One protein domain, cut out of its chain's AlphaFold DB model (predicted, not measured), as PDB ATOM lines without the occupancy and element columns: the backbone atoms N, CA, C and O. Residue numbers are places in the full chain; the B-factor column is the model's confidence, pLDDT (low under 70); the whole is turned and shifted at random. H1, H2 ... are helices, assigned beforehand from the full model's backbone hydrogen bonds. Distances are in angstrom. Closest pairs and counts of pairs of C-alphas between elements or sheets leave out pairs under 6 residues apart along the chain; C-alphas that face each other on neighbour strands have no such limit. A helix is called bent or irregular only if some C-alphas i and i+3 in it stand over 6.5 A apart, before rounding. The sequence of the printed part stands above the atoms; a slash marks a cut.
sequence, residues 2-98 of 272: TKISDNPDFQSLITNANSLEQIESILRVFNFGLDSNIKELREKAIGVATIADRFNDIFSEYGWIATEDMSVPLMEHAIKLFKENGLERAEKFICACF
ATOM      1  N   THR A   2     307.451 221.082 197.595       75.31
ATOM      2  CA  THR A   2     306.163 220.373 197.592       75.31
ATOM      3  C   THR A   2     306.137 219.395 198.769       75.31
ATOM      4  O   THR A   2     307.187 218.883 199.165       75.31
ATOM      5  N   LYS A   3     304.969 219.191 199.377       81.50
ATOM      6  CA  LYS A   3     304.780 218.211 200.452       81.50
ATOM      7  C   LYS A   3     304.321 216.882 199.872       81.50
ATOM      8  O   LYS A   3     303.567 216.870 198.900       81.50
ATOM      9  N   ILE A   4     304.724 215.784 200.502       75.81
ATOM     10  CA  ILE A   4     304.242 214.434 200.205       75.81
ATOM     11  C   ILE A   4     302.722 214.396 200.391       75.81
ATOM     12  O   ILE A   4     302.012 213.867 199.536       75.81
ATOM     13  N   SER A   5     302.210 215.030 201.455       74.56
ATOM     14  CA  SER A   5     300.776 215.152 201.727       74.56
ATOM     15  C   SER A   5     300.000 215.844 200.611       74.56
ATOM     16  O   SER A   5     298.808 215.595 200.468       74.56
ATOM     17  N   ASP A   6     300.645 216.698 199.822       75.81
ATOM     18  CA  ASP A   6     299.982 217.523 198.809       75.81
ATOM     19  C   ASP A   6     300.093 216.908 197.403       75.81
ATOM     20  O   ASP A   6     299.597 217.480 196.432       75.81
ATOM     21  N   ASN A   7     300.745 215.747 197.270       68.62
ATOM     22  CA  ASN A   7     300.953 215.086 195.990       68.62
ATOM     23  C   ASN A   7     299.606 214.590 195.409       68.62
ATOM     24  O   ASN A   7     298.962 213.734 196.024       68.62
ATOM     25  N   PRO A   8     299.170 215.078 194.226       64.19
ATOM     26  CA  PRO A   8     297.879 214.716 193.641       64.19
ATOM     27  C   PRO A   8     297.742 213.228 193.331       64.19
ATOM     28  O   PRO A   8     296.646 212.695 193.450       64.19
ATOM     29  N   ASP A   9     298.833 212.551 192.970       63.47
ATOM     30  CA  ASP A   9     298.826 211.115 192.700       63.47
ATOM     31  C   ASP A   9     298.700 210.331 194.010       63.47
ATOM     32  O   ASP A   9     297.910 209.398 194.079       63.47
ATOM     33  N   PHE A  10     299.370 210.763 195.084       65.62
ATOM     34  CA  PHE A  10     299.187 210.196 196.427       65.62
ATOM     35  C   PHE A  10     297.754 210.402 196.944       65.62
ATOM     36  O   PHE A  10     297.108 209.459 197.400       65.62
ATOM     37  N   GLN A  11     297.216 211.617 196.807       66.75
ATOM     38  CA  GLN A  11     295.840 211.942 197.186       66.75
ATOM     39  C   GLN A  11     294.820 211.184 196.334       66.75
ATOM     40  O   GLN A  11     293.845 210.659 196.866       66.75
ATOM     41  N   SER A  12     295.054 211.064 195.026       60.72
ATOM     42  CA  SER A  12     294.239 210.275 194.099       60.72
ATOM     43  C   SER A  12     294.280 208.791 194.453       60.72
ATOM     44  O   SER A  12     293.227 208.169 194.548       60.72
ATOM     45  N   LEU A  13     295.460 208.232 194.732       61.44
ATOM     46  CA  LEU A  13     295.630 206.847 195.169       61.44
ATOM     47  C   LEU A  13     294.868 206.575 196.472       61.44
ATOM     48  O   LEU A  13     294.146 205.589 196.551       61.44
ATOM     49  N   ILE A  14     294.942 207.468 197.462       62.38
ATOM     50  CA  ILE A  14     294.191 207.340 198.723       62.38
ATOM     51  C   ILE A  14     292.679 207.503 198.507       62.38
ATOM     52  O   ILE A  14     291.884 206.772 199.098       62.38
ATOM     53  N   THR A  15     292.263 208.454 197.668       60.06
ATOM     54  CA  THR A  15     290.848 208.813 197.470       60.06
ATOM     55  C   THR A  15     290.110 207.800 196.592       60.06
ATOM     56  O   THR A  15     288.964 207.453 196.896       60.06
ATOM     57  N   ASN A  16     290.773 207.293 195.549       56.72
ATOM     58  CA  ASN A  16     290.224 206.365 194.557       56.72
ATOM     59  C   ASN A  16     290.437 204.892 194.915       56.72
ATOM     60  O   ASN A  16     289.924 204.022 194.209       56.72
ATOM     61  N   ALA A  17     291.176 204.589 195.989       55.53
ATOM     62  CA  ALA A  17     291.336 203.218 196.437       55.53
ATOM     63  C   ALA A  17     289.997 202.652 196.926       55.53
ATOM     64  O   ALA A  17     289.518 202.985 198.015       55.53
ATOM     65  N   ASN A  18     289.402 201.798 196.099       52.06
ATOM     66  CA  ASN A  18     288.095 201.184 196.337       52.06
ATOM     67  C   ASN A  18     288.217 199.721 196.794       52.06
ATOM     68  O   ASN A  18     287.206 199.090 197.097       52.06
ATOM     69  N   SER A  19     289.440 199.185 196.866       49.62
ATOM     70  CA  SER A  19     289.743 197.861 197.413       49.62
ATOM     71  C   SER A  19     290.830 197.932 198.490       49.62
ATOM     72  O   SER A  19     291.720 198.783 198.446       49.62
ATOM     73  N   LEU A  20     290.759 197.011 199.459       49.16
ATOM     74  CA  LEU A  20     291.758 196.861 200.524       49.16
ATOM     75  C   LEU A  20     293.165 196.628 199.951       49.16
ATOM     76  O   LEU A  20     294.111 197.241 200.423       49.16
ATOM     77  N   GLU A  21     293.291 195.868 198.859       49.97
ATOM     78  CA  GLU A  21     294.569 195.570 198.192       49.97
ATOM     79  C   GLU A  21     295.301 196.820 197.666       49.97
ATOM     80  O   GLU A  21     296.531 196.890 197.709       49.97
ATOM     81  N   GLN A  22     294.566 197.832 197.188       50.03
ATOM     82  CA  GLN A  22     295.156 199.089 196.705       50.03
ATOM     83  C   GLN A  22     295.691 199.940 197.860       50.03
ATOM     84  O   GLN A  22     296.751 200.552 197.744       50.03
ATOM     85  N   ILE A  23     294.995 199.936 198.998       52.31
ATOM     86  CA  ILE A  23     295.423 200.640 200.212       52.31
ATOM     87  C   ILE A  23     296.557 199.881 200.905       52.31
ATOM     88  O   ILE A  23     297.514 200.490 201.373       52.31
ATOM     89  N   GLU A  24     296.518 198.551 200.902       51.31
ATOM     90  CA  GLU A  24     297.605 197.691 201.365       51.31
ATOM     91  C   GLU A  24     298.869 197.871 200.530       51.31
ATOM     92  O   GLU A  24     299.956 197.899 201.085       51.31
ATOM     93  N   SER A  25     298.776 198.048 199.213       51.38
ATOM     94  CA  SER A  25     299.943 198.386 198.390       51.38
ATOM     95  C   SER A  25     300.623 199.689 198.840       51.38
ATOM     96  O   SER A  25     301.840 199.800 198.715       51.38
ATOM     97  N   ILE A  26     299.860 200.653 199.363       50.69
ATOM     98  CA  ILE A  26     300.355 201.939 199.885       50.69
ATOM     99  C   ILE A  26     300.858 201.783 201.335       50.69
ATOM    100  O   ILE A  26     301.824 202.426 201.736       50.69
ATOM    101  N   LEU A  27     300.231 200.899 202.124       51.94
ATOM    102  CA  LEU A  27     300.469 200.721 203.562       51.94
ATOM    103  C   LEU A  27     301.287 199.479 203.953       51.94
ATOM    104  O   LEU A  27     301.605 199.331 205.133       51.94
ATOM    105  N   ARG A  28     301.695 198.620 203.005       52.12
ATOM    106  CA  ARG A  28     302.566 197.423 203.199       52.12
ATOM    107  C   ARG A  28     303.866 197.731 203.937       52.12
ATOM    108  O   ARG A  28     304.535 196.859 204.478       52.12
ATOM    109  N   VAL A  29     304.187 199.004 203.929       44.25
ATOM    110  CA  VAL A  29     305.303 199.685 204.531       44.25
ATOM    111  C   VAL A  29     305.177 199.839 206.062       44.25
ATOM    112  O   VAL A  29     306.180 199.805 206.766       44.25
ATOM    113  N   PHE A  30     303.960 199.947 206.605       44.03
ATOM    114  CA  PHE A  30     303.729 200.413 207.981       44.03
ATOM    115  C   PHE A  30     303.266 199.343 208.978       44.03
ATOM    116  O   PHE A  30     302.933 199.676 210.112       44.03
ATOM    117  N   ASN A  31     303.264 198.061 208.594       44.59
ATOM    118  CA  ASN A  31     302.900 196.939 209.474       44.59
ATOM    119  C   ASN A  31     301.529 197.121 210.175       44.59
ATOM    120  O   ASN A  31     301.351 196.723 211.326       44.59
ATOM    121  N   PHE A  32     300.566 197.766 209.503       47.50
ATOM    122  CA  PHE A  32     299.209 197.937 210.025       47.50
ATOM    123  C   PHE A  32     298.404 196.641 209.859       47.50
ATOM    124  O   PHE A  32     298.434 196.017 208.802       47.50
ATOM    125  N   GLY A  33     297.690 196.240 210.915       45.47
ATOM    126  CA  GLY A  33     296.838 195.051 210.907       45.47
ATOM    127  C   GLY A  33     295.663 195.166 209.928       45.47
ATOM    128  O   GLY A  33     295.081 196.240 209.765       45.47
ATOM    129  N   LEU A  34     295.309 194.030 209.323       49.16
ATOM    130  CA  LEU A  34     294.268 193.853 208.297       49.16
ATOM    131  C   LEU A  34     292.830 194.115 208.794       49.16
ATOM    132  O   LEU A  34     291.893 194.084 208.003       49.16
ATOM    133  N   ASP A  35     292.647 194.398 210.085       54.50
ATOM    134  CA  ASP A  35     291.327 194.544 210.715       54.50
ATOM    135  C   ASP A  35     290.732 195.963 210.592       54.50
ATOM    136  O   ASP A  35     289.627 196.224 211.068       54.50
ATOM    137  N   SER A  36     291.454 196.911 209.980       57.19
ATOM    138  CA  SER A  36     290.998 198.304 209.831       57.19
ATOM    139  C   SER A  36     290.131 198.485 208.579       57.19
ATOM    140  O   SER A  36     290.476 198.017 207.494       57.19
ATOM    141  N   ASN A  37     289.026 199.228 208.687       68.88
ATOM    142  CA  ASN A  37     288.211 199.563 207.516       68.88
ATOM    143  C   ASN A  37     288.927 200.568 206.582       68.88
ATOM    144  O   ASN A  37     289.849 201.277 206.984       68.88
ATOM    145  N   ILE A  38     288.467 200.666 205.327       64.12
ATOM    146  CA  ILE A  38     289.052 201.539 204.288       64.12
ATOM    147  C   ILE A  38     289.204 202.996 204.755       64.12
ATOM    148  O   ILE A  38     290.210 203.636 204.456       64.12
ATOM    149  N   LYS A  39     288.231 203.532 205.502       68.62
ATOM    150  CA  LYS A  39     288.272 204.917 205.990       68.62
ATOM    151  C   LYS A  39     289.408 205.120 206.997       68.62
ATOM    152  O   LYS A  39     290.169 206.074 206.872       68.62
ATOM    153  N   GLU A  40     289.548 204.204 207.948       69.12
ATOM    154  CA  GLU A  40     290.589 204.250 208.974       69.12
ATOM    155  C   GLU A  40     291.993 204.092 208.369       69.12
ATOM    156  O   GLU A  40     292.930 204.789 208.758       69.12
ATOM    157  N   LEU A  41     292.145 203.229 207.359       65.44
ATOM    158  CA  LEU A  41     293.406 203.089 206.628       65.44
ATOM    159  C   LEU A  41     293.780 204.370 205.861       65.44
ATOM    160  O   LEU A  41     294.951 204.748 205.844       65.44
ATOM    161  N   ARG A  42     292.804 205.078 205.273       66.75
ATOM    162  CA  ARG A  42     293.039 206.377 204.611       66.75
ATOM    163  C   ARG A  42     293.502 207.446 205.600       66.75
ATOM    164  O   ARG A  42     294.474 208.146 205.328       66.75
ATOM    165  N   GLU A  43     292.847 207.555 206.754       72.25
ATOM    166  CA  GLU A  43     293.240 208.496 207.814       72.25
ATOM    167  C   GLU A  43     294.662 208.201 208.321       72.25
ATOM    168  O   GLU A  43     295.476 209.119 208.456       72.25
ATOM    169  N   LYS A  44     295.006 206.916 208.499       70.12
ATOM    170  CA  LYS A  44     296.370 206.478 208.836       70.12
ATOM    171  C   LYS A  44     297.382 206.864 207.753       70.12
ATOM    172  O   LYS A  44     298.435 207.400 208.090       70.12
ATOM    173  N   ALA A  45     297.069 206.662 206.470       68.38
ATOM    174  CA  ALA A  45     297.949 207.024 205.354       68.38
ATOM    175  C   ALA A  45     298.238 208.538 205.290       68.38
ATOM    176  O   ALA A  45     299.386 208.947 205.110       68.38
ATOM    177  N   ILE A  46     297.219 209.378 205.499       74.00
ATOM    178  CA  ILE A  46     297.378 210.842 205.558       74.00
ATOM    179  C   ILE A  46     298.226 211.249 206.770       74.00
ATOM    180  O   ILE A  46     299.120 212.093 206.653       74.00
ATOM    181  N   GLY A  47     297.973 210.639 207.935       80.31
ATOM    182  CA  GLY A  47     298.750 210.882 209.152       80.31
ATOM    183  C   GLY A  47     300.231 210.553 208.963       80.31
ATOM    184  O   GLY A  47     301.092 211.369 209.281       80.31
ATOM    185  N   VAL A  48     300.523 209.405 208.354       79.06
ATOM    186  CA  VAL A  48     301.877 208.982 207.977       79.06
ATOM    187  C   VAL A  48     302.559 210.008 207.069       79.06
ATOM    188  O   VAL A  48     303.665 210.443 207.385       79.06
ATOM    189  N   ALA A  49     301.915 210.426 205.973       79.88
ATOM    190  CA  ALA A  49     302.503 211.394 205.044       79.88
ATOM    191  C   ALA A  49     302.788 212.736 205.726       79.88
ATOM    192  O   ALA A  49     303.862 213.306 205.561       79.88
ATOM    193  N   THR A  50     301.873 213.188 206.585       87.94
ATOM    194  CA  THR A  50     302.051 214.415 207.372       87.94
ATOM    195  C   THR A  50     303.254 214.319 208.315       87.94
ATOM    196  O   THR A  50     303.986 215.292 208.504       87.94
ATOM    197  N   ILE A  51     303.474 213.156 208.932       89.81
ATOM    198  CA  ILE A  51     304.631 212.919 209.805       89.81
ATOM    199  C   ILE A  51     305.922 212.865 208.983       89.81
ATOM    200  O   ILE A  51     306.909 213.479 209.390       89.81
ATOM    201  N   ALA A  52     305.902 212.213 207.820       89.56
ATOM    202  CA  ALA A  52     307.031 212.163 206.896       89.56
ATOM    203  C   ALA A  52     307.432 213.560 206.390       89.56
ATOM    204  O   ALA A  52     308.618 213.888 206.389       89.56
ATOM    205  N   ASP A  53     306.464 214.417 206.049       89.69
ATOM    206  CA  ASP A  53     306.726 215.809 205.666       89.69
ATOM    207  C   ASP A  53     307.391 216.588 206.794       89.69
ATOM    208  O   ASP A  53     308.439 217.198 206.601       89.69
ATOM    209  N   ARG A  54     306.844 216.498 208.012       94.38
ATOM    210  CA  ARG A  54     307.428 217.157 209.188       94.38
ATOM    211  C   ARG A  54     308.829 216.644 209.508       94.38
ATOM    212  O   ARG A  54     309.652 217.407 210.011       94.38
ATOM    213  N   PHE A  55     309.090 215.362 209.271       95.12
ATOM    214  CA  PHE A  55     310.416 214.782 209.427       95.12
ATOM    215  C   PHE A  55     311.379 215.355 208.379       95.12
ATOM    216  O   PHE A  55     312.444 215.853 208.739       95.12
ATOM    217  N   ASN A  56     310.988 215.364 207.103       93.75
ATOM    218  CA  ASN A  56     311.803 215.896 206.010       93.75
ATOM    219  C   ASN A  56     312.076 217.399 206.156       93.75
ATOM    220  O   ASN A  56     313.206 217.824 205.910       93.75
ATOM    221  N   ASP A  57     311.096 218.184 206.609       93.50
ATOM    222  CA  ASP A  57     311.243 219.620 206.883       93.50
ATOM    223  C   ASP A  57     312.357 219.907 207.904       93.50
ATOM    224  O   ASP A  57     313.003 220.952 207.843       93.50
ATOM    225  N   ILE A  58     312.593 218.984 208.841       94.69
ATOM    226  CA  ILE A  58     313.617 219.129 209.881       94.69
ATOM    227  C   ILE A  58     314.942 218.505 209.445       94.69
ATOM    228  O   ILE A  58     315.992 219.117 209.634       94.69
ATOM    229  N   PHE A  59     314.922 217.280 208.912       95.31
ATOM    230  CA  PHE A  59     316.122 216.446 208.829       95.31
ATOM    231  C   PHE A  59     316.718 216.269 207.427       95.31
ATOM    232  O   PHE A  59     317.879 215.857 207.323       95.31
ATOM    233  N   SER A  60     315.988 216.606 206.356       91.69
ATOM    234  CA  SER A  60     316.446 216.342 204.978       91.69
ATOM    235  C   SER A  60     317.751 217.064 204.640       91.69
ATOM    236  O   SER A  60     318.659 216.464 204.059       91.69
ATOM    237  N   GLU A  61     317.910 218.313 205.089       88.31
ATOM    238  CA  GLU A  61     319.144 219.090 204.905       88.31
ATOM    239  C   GLU A  61     320.343 218.507 205.668       88.31
ATOM    240  O   GLU A  61     321.495 218.732 205.287       88.31
ATOM    241  N   TYR A  62     320.079 217.714 206.707       92.06
ATOM    242  CA  TYR A  62     321.093 217.043 207.515       92.06
ATOM    243  C   TYR A  62     321.374 215.617 207.049       92.06
ATOM    244  O   TYR A  62     322.309 215.002 207.548       92.06
ATOM    245  N   GLY A  63     320.655 215.093 206.058       91.44
ATOM    246  CA  GLY A  63     320.956 213.785 205.474       91.44
ATOM    247  C   GLY A  63     320.062 212.649 205.948       91.44
ATOM    248  O   GLY A  63     320.399 211.494 205.697       91.44
ATOM    249  N   TRP A  64     318.935 212.964 206.589       95.06
ATOM    250  CA  TRP A  64     317.897 211.982 206.895       95.06
ATOM    251  C   TRP A  64     316.612 212.352 206.189       95.06
ATOM    252  O   TRP A  64     316.130 213.475 206.302       95.06
ATOM    253  N   ILE A  65     316.035 211.383 205.501       93.69
ATOM    254  CA  ILE A  65     314.714 211.516 204.904       93.69
ATOM    255  C   ILE A  65     313.812 210.458 205.508       93.69
ATOM    256  O   ILE A  65     314.283 209.378 205.864       93.69
ATOM    257  N   ALA A  66     312.528 210.763 205.600       90.81
ATOM    258  CA  ALA A  66     311.518 209.757 205.813       90.81
ATOM    259  C   ALA A  66     311.609 208.742 204.671       90.81
ATOM    260  O   ALA A  66     311.679 209.109 203.494       90.81
ATOM    261  N   THR A  67     311.633 207.469 205.031       85.25
ATOM    262  CA  THR A  67     311.492 206.372 204.083       85.25
ATOM    263  C   THR A  67     310.257 205.588 204.444       85.25
ATOM    264  O   THR A  67     309.732 205.682 205.552       85.25
ATOM    265  N   GLU A  68     309.814 204.787 203.494       75.94
ATOM    266  CA  GLU A  68     308.787 203.797 203.703       75.94
ATOM    267  C   GLU A  68     309.119 202.960 204.956       75.94
ATOM    268  O   GLU A  68     308.350 202.879 205.904       75.94
ATOM    269  N   ASP A  69     310.325 202.422 205.042       75.94
ATOM    270  CA  ASP A  69     310.687 201.506 206.120       75.94
ATOM    271  C   ASP A  69     310.877 202.163 207.509       75.94
ATOM    272  O   ASP A  69     311.133 201.462 208.492       75.94
ATOM    273  N   MET A  70     310.753 203.491 207.626       83.62
ATOM    274  CA  MET A  70     310.772 204.169 208.922       83.62
ATOM    275  C   MET A  70     309.433 204.033 209.645       83.62
ATOM    276  O   MET A  70     308.381 204.440 209.155       83.62
ATOM    277  N   SER A  71     309.480 203.557 210.890       84.12
ATOM    278  CA  SER A  71     308.285 203.511 211.727       84.12
ATOM    279  C   SER A  71     307.823 204.921 212.120       84.12
ATOM    280  O   SER A  71     308.625 205.809 212.423       84.12
ATOM    281  N   VAL A  72     306.503 205.121 212.169       82.69
ATOM    282  CA  VAL A  72     305.899 206.373 212.651       82.69
ATOM    283  C   VAL A  72     306.407 206.762 214.049       82.69
ATOM    284  O   VAL A  72     306.839 207.907 214.200       82.69
ATOM    285  N   PRO A  73     306.477 205.847 215.043       88.00
ATOM    286  CA  PRO A  73     307.020 206.179 216.361       88.00
ATOM    287  C   PRO A  73     308.463 206.696 216.326       88.00
ATOM    288  O   PRO A  73     308.802 207.600 217.089       88.00
ATOM    289  N   LEU A  74     309.315 206.164 215.439       92.19
ATOM    290  CA  LEU A  74     310.685 206.655 215.268       92.19
ATOM    291  C   LEU A  74     310.675 208.102 214.771       92.19
ATOM    292  O   LEU A  74     311.337 208.954 215.368       92.19
ATOM    293  N   MET A  75     309.907 208.392 213.717       94.25
ATOM    294  CA  MET A  75     309.820 209.744 213.159       94.25
ATOM    295  C   MET A  75     309.277 210.743 214.187       94.25
ATOM    296  O   MET A  75     309.865 211.807 214.387       94.25
ATOM    297  N   GLU A  76     308.197 210.399 214.891       95.31
ATOM    298  CA  GLU A  76     307.615 211.252 215.931       95.31
ATOM    299  C   GLU A  76     308.593 211.520 217.075       95.31
ATOM    300  O   GLU A  76     308.738 212.666 217.515       95.31
ATOM    301  N   HIS A  77     309.296 210.484 217.539       96.88
ATOM    302  CA  HIS A  77     310.262 210.621 218.620       96.88
ATOM    303  C   HIS A  77     311.468 211.471 218.204       96.88
ATOM    304  O   HIS A  77     311.886 212.344 218.962       96.88
ATOM    305  N   ALA A  78     311.982 211.292 216.986       97.69
ATOM    306  CA  ALA A  78     313.056 212.123 216.449       97.69
ATOM    307  C   ALA A  78     312.640 213.602 216.358       97.69
ATOM    308  O   ALA A  78     313.371 214.479 216.822       97.69
ATOM    309  N   ILE A  79     311.438 213.886 215.839       98.12
ATOM    310  CA  ILE A  79     310.878 215.246 215.778       98.12
ATOM    311  C   ILE A  79     310.752 215.845 217.186       98.12
ATOM    312  O   ILE A  79     311.066 217.019 217.389       98.12
ATOM    313  N   LYS A  80     310.293 215.057 218.167       98.06
ATOM    314  CA  LYS A  80     310.186 215.491 219.566       98.06
ATOM    315  C   LYS A  80     311.559 215.833 220.154       98.06
ATOM    316  O   LYS A  80     311.730 216.939 220.661       98.06
ATOM    317  N   LEU A  81     312.540 214.938 220.021       98.25
ATOM    318  CA  LEU A  81     313.907 215.163 220.501       98.25
ATOM    319  C   LEU A  81     314.547 216.396 219.862       98.25
ATOM    320  O   LEU A  81     315.223 217.151 220.550       98.25
ATOM    321  N   PHE A  82     314.305 216.641 218.573       98.12
ATOM    322  CA  PHE A  82     314.800 217.848 217.915       98.12
ATOM    323  C   PHE A  82     314.235 219.116 218.565       98.12
ATOM    324  O   PHE A  82     314.985 220.045 218.857       98.12
ATOM    325  N   LYS A  83     312.924 219.147 218.832       97.56
ATOM    326  CA  LYS A  83     312.263 220.301 219.459       97.56
ATOM    327  C   LYS A  83     312.731 220.550 220.893       97.56
ATOM    328  O   LYS A  83     312.852 221.700 221.294       97.56
ATOM    329  N   GLU A  84     312.960 219.487 221.661       97.94
ATOM    330  CA  GLU A  84     313.294 219.577 223.088       97.94
ATOM    331  C   GLU A  84     314.802 219.717 223.346       97.94
ATOM    332  O   GLU A  84     315.210 220.309 224.344       97.94
ATOM    333  N   ASN A  85     315.645 219.154 222.475       98.06
ATOM    334  CA  ASN A  85     317.077 218.975 222.735       98.06
ATOM    335  C   ASN A  85     317.991 219.336 221.551       98.06
ATOM    336  O   ASN A  85     319.210 219.232 221.679       98.06
ATOM    337  N   GLY A  86     317.433 219.758 220.417       97.50
ATOM    338  CA  GLY A  86     318.193 220.139 219.230       97.50
ATOM    339  C   GLY A  86     318.669 218.963 218.370       97.50
ATOM    340  O   GLY A  86     318.431 217.786 218.654       97.50
ATOM    341  N   LEU A  87     319.352 219.314 217.277       96.69
ATOM    342  CA  LEU A  87     319.753 218.390 216.213       96.69
ATOM    343  C   LEU A  87     320.627 217.239 216.709       96.69
ATOM    344  O   LEU A  87     320.334 216.086 216.410       96.69
ATOM    345  N   GLU A  88     321.667 217.534 217.491       95.94
ATOM    346  CA  GLU A  88     322.640 216.530 217.932       95.94
ATOM    347  C   GLU A  88     321.962 215.366 218.670       95.94
ATOM    348  O   GLU A  88     322.252 214.194 218.416       95.94
ATOM    349  N   ARG A  89     321.003 215.675 219.554       97.44
ATOM    350  CA  ARG A  89     320.287 214.648 220.311       97.44
ATOM    351  C   ARG A  89     319.380 213.809 219.416       97.44
ATOM    352  O   ARG A  89     319.317 212.593 219.602       97.44
ATOM    353  N   ALA A  90     318.705 214.443 218.460       97.62
ATOM    354  CA  ALA A  90     317.841 213.757 217.511       97.62
ATOM    355  C   ALA A  90     318.637 212.851 216.558       97.62
ATOM    356  O   ALA A  90     318.283 211.687 216.391       97.62
ATOM    357  N   GLU A  91     319.756 213.325 216.003       96.19
ATOM    358  CA  GLU A  91     320.617 212.511 215.137       96.19
ATOM    359  C   GLU A  91     321.242 211.343 215.891       96.19
ATOM    360  O   GLU A  91     321.304 210.236 215.365       96.19
ATOM    361  N   LYS A  92     321.645 211.549 217.151       96.31
ATOM    362  CA  LYS A  92     322.144 210.459 217.994       96.31
ATOM    363  C   LYS A  92     321.094 209.363 218.188       96.31
ATOM    364  O   LYS A  92     321.456 208.189 218.193       96.31
ATOM    365  N   PHE A  93     319.823 209.734 218.339       97.31
ATOM    366  CA  PHE A  93     318.718 208.778 218.403       97.31
ATOM    367  C   PHE A  93     318.520 208.048 217.069       97.31
ATOM    368  O   PHE A  93     318.543 206.821 217.060       97.31
ATOM    369  N   ILE A  94     318.421 208.771 215.946       96.00
ATOM    370  CA  ILE A  94     318.254 208.163 214.613       96.00
ATOM    371  C   ILE A  94     319.412 207.195 214.315       96.00
ATOM    372  O   ILE A  94     319.186 206.061 213.902       96.00
ATOM    373  N   CYS A  95     320.655 207.594 214.604       95.62
ATOM    374  CA  CYS A  95     321.828 206.733 214.466       95.62
ATOM    375  C   CYS A  95     321.802 205.505 215.379       95.62
ATOM    376  O   CYS A  95     322.383 204.485 215.025       95.62
ATOM    377  N   ALA A  96     321.195 205.598 216.563       94.56
ATOM    378  CA  ALA A  96     321.079 204.465 217.476       94.56
ATOM    379  C   ALA A  96     320.035 203.443 217.004       94.56
ATOM    380  O   ALA A  96     320.168 202.270 217.331       94.56
ATOM    381  N   CYS A  97     319.041 203.866 216.215       93.50
ATOM    382  CA  CYS A  97     318.096 202.962 215.558       93.50
ATOM    383  C   CYS A  97     318.728 202.159 214.409       93.50
ATOM    384  O   CYS A  97     318.140 201.177 213.964       93.50
ATOM    385  N   PHE A  98     319.906 202.562 213.920       94.50
ATOM    386  CA  PHE A  98     320.683 201.775 212.969       94.50
ATOM    387  C   PHE A  98     321.509 200.724 213.717       94.50
ATOM    388  O   PHE A  98     322.665 200.957 214.084       94.50
TER     389      PHE A  98
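This is residues 2 to 98 of the 272 residues of an uncharacterized protein of Chloroflexi bacterium GWB2_54_36 (UniProt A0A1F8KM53). One long helix, H3, runs lengthwise through an elongated domain; H2 packs on its first part, residues 38 to 45, with H1 nearby, and H4 packs on it farther along, at residues 48 to 58. H5 folds back on H4, and this hairpin makes the end of the domain away from H1 and H2. The printed part has 97 residues with five named helices, H1 to H5 in chain order, and no named strand; the class is all helix. It is compact, with a radius of gyration of the C-alphas of 14.5 A, and spans 44 by 28 by 19 A.

Find C-alpha 8 at (297.879, 214.716, 193.641), where H1 begins; it runs to residue 16. H2 holds residues 20 to 27. Look next at C-alpha 38 at (289.052, 201.539, 204.288): from there H3 runs 35.7 A to residue 62, with a kink of 43 degrees near residue 56. It is irregular, with C-alphas 58 and 61 7.4 A apart. H4, residues 72 to 85, is 19.6 A long, and H5, residues 87 to 96, covers 14.0 A to C-alpha 96 at (321.079, 204.465, 217.476).

Start at H3, the hub. H1 only just touches its residues 42 to 45, with 3 pairs of C-alphas within 8 A, the closest those of Ile 14 and Arg 42 at 6.1 A. H2 touches H3 the same way at a shallow tilt of 15 degrees, closest at the C-alphas of Leu 20 and Ile 38, 6.6 A. H4 touches H3 at a steep tilt of 40 degrees, closest at Phe 55 and Met 75, C-alphas 6.3 A apart. H4 and H5 form a helical hairpin; the closest C-alphas, of Phe 82 and Ala 90, are 5.1 A apart. H1 and H2 are apart from H4 and H5. In H1, H4 and H5 every O i to N i+4 pair is within hydrogen-bond range; in H2 3 of 4 are, in H3 18 of 21.

The C-alphas farthest apart, of Asn 18 and Glu 88, are 43.5 A apart. The printed part has no cut and no long link. Look for pLDDT under 70 at residues 7 to 42 and residue 45 of this model.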